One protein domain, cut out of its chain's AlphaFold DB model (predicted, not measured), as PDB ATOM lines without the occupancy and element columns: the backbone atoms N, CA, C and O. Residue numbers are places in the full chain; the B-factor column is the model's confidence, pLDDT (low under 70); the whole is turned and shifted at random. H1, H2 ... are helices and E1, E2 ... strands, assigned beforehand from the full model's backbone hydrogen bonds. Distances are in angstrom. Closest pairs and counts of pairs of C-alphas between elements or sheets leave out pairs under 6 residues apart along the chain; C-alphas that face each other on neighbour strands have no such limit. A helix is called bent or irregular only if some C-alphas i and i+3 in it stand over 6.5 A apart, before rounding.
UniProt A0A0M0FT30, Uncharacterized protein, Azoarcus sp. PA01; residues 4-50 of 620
ATOM      1  N   SER A   4     202.519 179.957 200.768       80.56
ATOM      2  CA  SER A   4     202.814 179.128 201.936       80.56
ATOM      3  C   SER A   4     202.577 179.930 203.215       80.56
ATOM      4  O   SER A   4     203.051 181.056 203.362       80.56
ATOM      5  N   LEU A   5     201.818 179.351 204.145       83.50
ATOM      6  CA  LEU A   5     201.627 179.868 205.497       83.50
ATOM      7  C   LEU A   5     202.187 178.875 206.508       83.50
ATOM      8  O   LEU A   5     202.016 177.666 206.371       83.50
ATOM      9  N   ILE A   6     202.813 179.391 207.557       82.12
ATOM     10  CA  ILE A   6     203.242 178.592 208.702       82.12
ATOM     11  C   ILE A   6     202.130 178.686 209.745       82.12
ATOM     12  O   ILE A   6     201.802 179.777 210.218       82.12
ATOM     13  N   ARG A   7     201.507 177.552 210.075       82.00
ATOM     14  CA  ARG A   7     200.508 177.479 211.148       82.00
ATOM     15  C   ARG A   7     201.183 177.760 212.490       82.00
ATOM     16  O   ARG A   7     202.374 177.523 212.655       82.00
ATOM     17  N   ALA A   8     200.412 178.179 213.492       79.50
ATOM     18  CA  ALA A   8     200.933 178.361 214.852       79.50
ATOM     19  C   ALA A   8     201.541 177.071 215.453       79.50
ATOM     20  O   ALA A   8     202.349 177.154 216.372       79.50
ATOM     21  N   SER A   9     201.191 175.891 214.917       79.81
ATOM     22  CA  SER A   9     201.802 174.595 215.253       79.81
ATOM     23  C   SER A   9     203.210 174.386 214.674       79.81
ATOM     24  O   SER A   9     203.873 173.427 215.053       79.81
ATOM     25  N   GLY A  10     203.668 175.253 213.764       74.69
ATOM     26  CA  GLY A  10     204.916 175.102 213.008       74.69
ATOM     27  C   GLY A  10     204.754 174.394 211.658       74.69
ATOM     28  O   GLY A  10     205.692 174.382 210.865       74.69
ATOM     29  N   ASP A  11     203.572 173.848 211.356       78.81
ATOM     30  CA  ASP A  11     203.324 173.138 210.099       78.81
ATOM     31  C   ASP A  11     203.169 174.097 208.914       78.81
ATOM     32  O   ASP A  11     202.447 175.096 208.988       78.81
ATOM     33  N   VAL A  12     203.788 173.746 207.786       81.38
ATOM     34  CA  VAL A  12     203.631 174.471 206.518       81.38
ATOM     35  C   VAL A  12     202.321 174.060 205.844       81.38
ATOM     36  O   VAL A  12     202.066 172.875 205.621       81.38
ATOM     37  N   CYS A  13     201.505 175.056 205.503       85.06
ATOM     38  CA  CYS A  13     200.230 174.936 204.808       85.06
ATOM     39  C   CYS A  13     200.304 175.679 203.469       85.06
ATOM     40  O   CYS A  13     200.689 176.848 203.425       85.06
ATOM     41  N   TRP A  14     199.944 175.002 202.381       83.69
ATOM     42  CA  TRP A  14     199.921 175.572 201.035       83.69
ATOM     43  C   TRP A  14     198.504 176.012 200.676       83.69
ATOM     44  O   TRP A  14     197.562 175.232 200.821       83.69
ATOM     45  N   LEU A  15     198.358 177.246 200.195       87.69
ATOM     46  CA  LEU A  15     197.078 177.871 199.890       87.69
ATOM     47  C   LEU A  15     197.014 178.359 198.441       87.69
ATOM     48  O   LEU A  15     197.901 179.080 197.975       87.69
ATOM     49  N   ASP A  16     195.907 178.046 197.774       86.81
ATOM     50  CA  ASP A  16     195.457 178.796 196.604       86.81
ATOM     51  C   ASP A  16     194.555 179.938 197.083       86.81
ATOM     52  O   ASP A  16     193.614 179.708 197.845       86.81
ATOM     53  N   SER A  17     194.844 181.167 196.651       86.56
ATOM     54  CA  SER A  17     194.042 182.342 196.996       86.56
ATOM     55  C   SER A  17     193.378 182.949 195.769       86.56
ATOM     56  O   SER A  17     194.061 183.226 194.780       86.56
ATOM     57  N   SER A  18     192.085 183.241 195.856       86.31
ATOM     58  CA  SER A  18     191.389 184.106 194.902       86.31
ATOM     59  C   SER A  18     190.966 185.395 195.608       86.31
ATOM     60  O   SER A  18     190.590 185.379 196.779       86.31
ATOM     61  N   VAL A  19     191.076 186.526 194.911       86.75
ATOM     62  CA  VAL A  19     190.638 187.830 195.421       86.75
ATOM     63  C   VAL A  19     189.538 188.338 194.506       86.75
ATOM     64  O   VAL A  19     189.760 188.529 193.312       86.75
ATOM     65  N   THR A  20     188.348 188.548 195.056       87.44
ATOM     66  CA  THR A  20     187.235 189.187 194.356       87.44
ATOM     67  C   THR A  20     187.018 190.563 194.958       87.44
ATOM     68  O   THR A  20     186.711 190.698 196.141       87.44
ATOM     69  N   LEU A  21     187.224 191.593 194.141       83.62
ATOM     70  CA  LEU A  21     186.946 192.975 194.511       83.62
ATOM     71  C   LEU A  21     185.443 193.212 194.364       83.62
ATOM     72  O   LEU A  21     184.867 192.889 193.327       83.62
ATOM     73  N   VAL A  22     184.823 193.746 195.407       80.94
ATOM     74  CA  VAL A  22     183.401 194.084 195.448       80.94
ATOM     75  C   VAL A  22     183.295 195.606 195.538       80.94
ATOM     76  O   VAL A  22     184.104 196.249 196.205       80.94
ATOM     77  N   GLY A  23     182.361 196.188 194.790       74.00
ATOM     78  CA  GLY A  23     182.110 197.625 194.780       74.00
ATOM     79  C   GLY A  23     180.837 197.965 194.009       74.00
ATOM     80  O   GLY A  23     180.296 197.115 193.300       74.00
ATOM     81  N   ASP A  24     180.377 199.204 194.161       64.31
ATOM     82  CA  ASP A  24     179.199 199.759 193.484       64.31
ATOM     83  C   ASP A  24     179.633 200.745 192.377       64.31
ATOM     84  O   ASP A  24     180.590 201.511 192.558       64.31
ATOM     85  N   ASP A  25     178.924 200.747 191.241       59.53
ATOM     86  CA  ASP A  25     179.308 201.413 189.977       59.53
ATOM     87  C   ASP A  25     179.496 202.940 190.112       59.53
ATOM     88  O   ASP A  25     180.096 203.584 189.249       59.53
ATOM     89  N   ALA A  26     179.013 203.540 191.205       60.62
ATOM     90  CA  ALA A  26     179.069 204.979 191.448       60.62
ATOM     91  C   ALA A  26     180.260 205.465 192.302       60.62
ATOM     92  O   ALA A  26     180.527 206.668 192.301       60.62
ATOM     93  N   THR A  27     180.972 204.600 193.047       60.44
ATOM     94  CA  THR A  27     181.983 205.056 194.042       60.44
ATOM     95  C   THR A  27     183.327 204.318 194.046       60.44
ATOM     96  O   THR A  27     184.258 204.773 194.712       60.44
ATOM     97  N   GLY A  28     183.496 203.272 193.235       68.62
ATOM     98  CA  GLY A  28     184.737 202.490 193.188       68.62
ATOM     99  C   GLY A  28     184.802 201.396 194.264       68.62
ATOM    100  O   GLY A  28     183.953 201.324 195.145       68.62
ATOM    101  N   ILE A  29     185.789 200.502 194.137       72.62
ATOM    102  CA  ILE A  29     185.962 199.274 194.945       72.62
ATOM    103  C   ILE A  29     185.911 199.583 196.456       72.62
ATOM    104  O   ILE A  29     186.737 200.364 196.930       72.62
ATOM    105  N   ASP A  30     185.001 198.947 197.210       76.44
ATOM    106  CA  ASP A  30     184.793 199.198 198.649       76.44
ATOM    107  C   ASP A  30     185.267 198.041 199.555       76.44
ATOM    108  O   ASP A  30     185.737 198.279 200.669       76.44
ATOM    109  N   HIS A  31     185.235 196.797 199.064       81.06
ATOM    110  CA  HIS A  31     185.647 195.604 199.804       81.06
ATOM    111  C   HIS A  31     186.421 194.621 198.915       81.06
ATOM    112  O   HIS A  31     186.283 194.583 197.693       81.06
ATOM    113  N   ALA A  32     187.227 193.768 199.546       84.44
ATOM    114  CA  ALA A  32     187.862 192.629 198.896       84.44
ATOM    115  C   ALA A  32     187.512 191.353 199.663       84.44
ATOM    116  O   ALA A  32     187.761 191.252 200.864       84.44
ATOM    117  N   VAL A  33     186.949 190.372 198.963       88.19
ATOM    118  CA  VAL A  33     186.757 189.019 199.484       88.19
ATOM    119  C   VAL A  33     187.953 188.185 199.054       88.19
ATOM    120  O   VAL A  33     188.257 188.105 197.864       88.19
ATOM    121  N   ILE A  34     188.634 187.575 200.023       85.94
ATOM    122  CA  ILE A  34     189.763 186.680 199.777       85.94
ATOM    123  C   ILE A  34     189.351 185.271 200.199       85.94
ATOM    124  O   ILE A  34     189.100 185.025 201.378       85.94
ATOM    125  N   GLU A  35     189.272 184.349 199.242       86.75
ATOM    126  CA  GLU A  35     189.072 182.923 199.513       86.75
ATOM    127  C   GLU A  35     190.441 182.245 199.571       86.75
ATOM    128  O   GLU A  35     191.242 182.389 198.648       86.75
ATOM    129  N   PHE A  36     190.695 181.485 200.636       86.50
ATOM    130  CA  PHE A  36     191.866 180.621 200.749       86.50
ATOM    131  C   PHE A  36     191.427 179.163 200.708       86.50
ATOM    132  O   PHE A  36     190.613 178.731 201.525       86.50
ATOM    133  N   ARG A  37     191.998 178.389 199.788       85.00
ATOM    134  CA  ARG A  37     191.798 176.943 199.706       85.00
ATOM    135  C   ARG A  37     193.064 176.224 200.135       85.00
ATOM    136  O   ARG A  37     194.106 176.405 199.510       85.00
ATOM    137  N   ASP A  38     192.958 175.391 201.168       86.12
ATOM    138  CA  ASP A  38     194.051 174.511 201.586       86.12
ATOM    139  C   ASP A  38     194.297 173.442 200.515       86.12
ATOM    140  O   ASP A  38     193.432 172.620 200.213       86.12
ATOM    141  N   VAL A  39     195.481 173.495 199.913       84.81
ATOM    142  CA  VAL A  39     195.952 172.557 198.890       84.81
ATOM    143  C   VAL A  39     197.149 171.745 199.385       84.81
ATOM    144  O   VAL A  39     197.826 171.105 198.584       84.81
ATOM    145  N   THR A  40     197.407 171.720 200.699       82.69
ATOM    146  CA  THR A  40     198.571 171.055 201.308       82.69
ATOM    147  C   THR A  40     198.632 169.567 200.978       82.69
ATOM    148  O   THR A  40     199.685 169.087 200.573       82.69
ATOM    149  N   GLU A  41     197.524 168.827 201.096       81.31
ATOM    150  CA  GLU A  41     197.500 167.394 200.750       81.31
ATOM    151  C   GLU A  41     197.741 167.156 199.260       81.31
ATOM    152  O   GLU A  41     198.485 166.252 198.892       81.31
ATOM    153  N   ARG A  42     197.175 168.008 198.397       79.19
ATOM    154  CA  ARG A  42     197.408 167.931 196.953       79.19
ATOM    155  C   ARG A  42     198.869 168.220 196.616       79.19
ATOM    156  O   ARG A  42     199.435 167.510 195.794       79.19
ATOM    157  N   HIS A  43     199.475 169.217 197.261       78.62
ATOM    158  CA  HIS A  43     200.884 169.562 197.080       78.62
ATOM    159  C   HIS A  43     201.803 168.442 197.582       78.62
ATOM    160  O   HIS A  43     202.689 168.019 196.852       78.62
ATOM    161  N   ARG A  44     201.536 167.878 198.771       78.94
ATOM    162  CA  ARG A  44     202.267 166.716 199.310       78.94
ATOM    163  C   ARG A  44     202.143 165.495 198.404       78.94
ATOM    164  O   ARG A  44     203.135 164.827 198.145       78.94
ATOM    165  N   TYR A  45     200.946 165.219 197.890       75.44
ATOM    166  CA  TYR A  45     200.723 164.117 196.958       75.44
ATOM    167  C   TYR A  45     201.448 164.348 195.625       75.44
ATOM    168  O   TYR A  45     202.038 163.423 195.078       75.44
ATOM    169  N   GLN A  46     201.469 165.584 195.119       77.81
ATOM    170  CA  GLN A  46     202.235 165.955 193.924       77.81
ATOM    171  C   GLN A  46     203.749 165.843 194.142       77.81
ATOM    172  O   GLN A  46     204.436 165.314 193.273       77.81
ATOM    173  N   GLU A  47     204.268 166.277 195.292       75.12
ATOM    174  CA  GLU A  47     205.676 166.101 195.676       75.12
ATOM    175  C   GLU A  47     206.033 164.623 195.835       75.12
ATOM    176  O   GLU A  47     207.084 164.194 195.367       75.12
ATOM    177  N   GLN A  48     205.149 163.820 196.428       75.31
ATOM    178  CA  GLN A  48     205.348 162.384 196.591       75.31
ATOM    179  C   GLN A  48     205.316 161.651 195.245       75.31
ATOM    180  O   GLN A  48     206.168 160.799 195.001       75.31
ATOM    181  N   LEU A  49     204.401 162.019 194.341       76.75
ATOM    182  CA  LEU A  49     204.389 161.528 192.962       76.75
ATOM    183  C   LEU A  49     205.659 161.942 192.210       76.75
ATOM    184  O   LEU A  49     206.249 161.120 191.514       76.75
ATOM    185  N   ALA A  50     206.114 163.188 192.371       74.44
ATOM    186  CA  ALA A  50     207.354 163.671 191.767       74.44
ATOM    187  C   ALA A  50     208.591 162.956 192.336       74.44
ATOM    188  O   ALA A  50     209.534 162.671 191.598       74.44
TER     189      ALA A  50
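What this domain is: This is residues 4 to 50 of the 620 residues of an uncharacterized protein of Azoarcus sp. PA01 (UniProt A0A0M0FT30). A long, narrow two-strand hairpin of E2 and E3 makes the long arm of this model; at the end of the arm away from its turn, the short strand E1 folds back on the beginning of E2, and the helix H1 sticks out with its residues 45 to 50. The pairing along E2 is staggered: its residues 12 to 14 pair with E1 and its residues 15 to 24 with E3. The printed part has 47 residues, with three named strands and then one named helix in the order E1, E2, E3, H1; the sheet runs E1, E2, E3, all antiparallel, and the class is mixed, helices and strands. The whole is extended, with a radius of gyration of the C-alphas of 16.0 A, and its C-alphas span 50 by 25 by 9 A, an outline only just flat.

Where its parts are: E1 is residues 4 to 6, beginning at C-alpha 4 at (202.814, 179.128, 201.936). E2, residues 12 to 24, is the longest strand by residues and measures 37.5 A from first to last C-alpha; C-alpha 24 is at (179.199, 199.759, 193.484). E3, residues 28 to 38, measures 30.7 A. H1, residues 40 to 50, measures 14.9 A and ends at C-alpha 50 at (207.354, 163.671, 191.767).

How they stand to each other: E1, E2 and E3 form a meander, each strand the antiparallel neighbour of the one before. E1 and E2 are a hairpin, with 113 degrees between their directions; C-alphas 4 and 14 face each other at 4.7 A, and N 5 and O 13 are within hydrogen-bond range at 2.8 A. E2, the inner strand, also forms a hairpin with E3, at 157 degrees; N 20 and O 33 are within hydrogen-bond range at 2.8 A, and so are N 37 and O 16 at 2.9 A. The edge strands E1 and E3 are apart. H1 is on the sheet at a height over the sheet of 10.9 A, over E2, and stands up from the sheet, its line rising 77 degrees out of the local plane. The closest C-alphas of E2 and H1 are those of Trp 14 and Thr 40, 4.7 A apart. In H1 every O i to N i+4 pair is within hydrogen-bond range, and the helix is not bent.

The domain as a whole: The two C-alphas farthest apart are those of Ala 26 and Leu 49, at 50.3 A. The printed part has no cut, and its three links, E1 to E2, E2 to E3 and E3 to H1, are tight. Residues 45 to 50, which belong to H1, stand free. The mean pLDDT of the printed part is 79.5, and residues 24 to 28 are under 70.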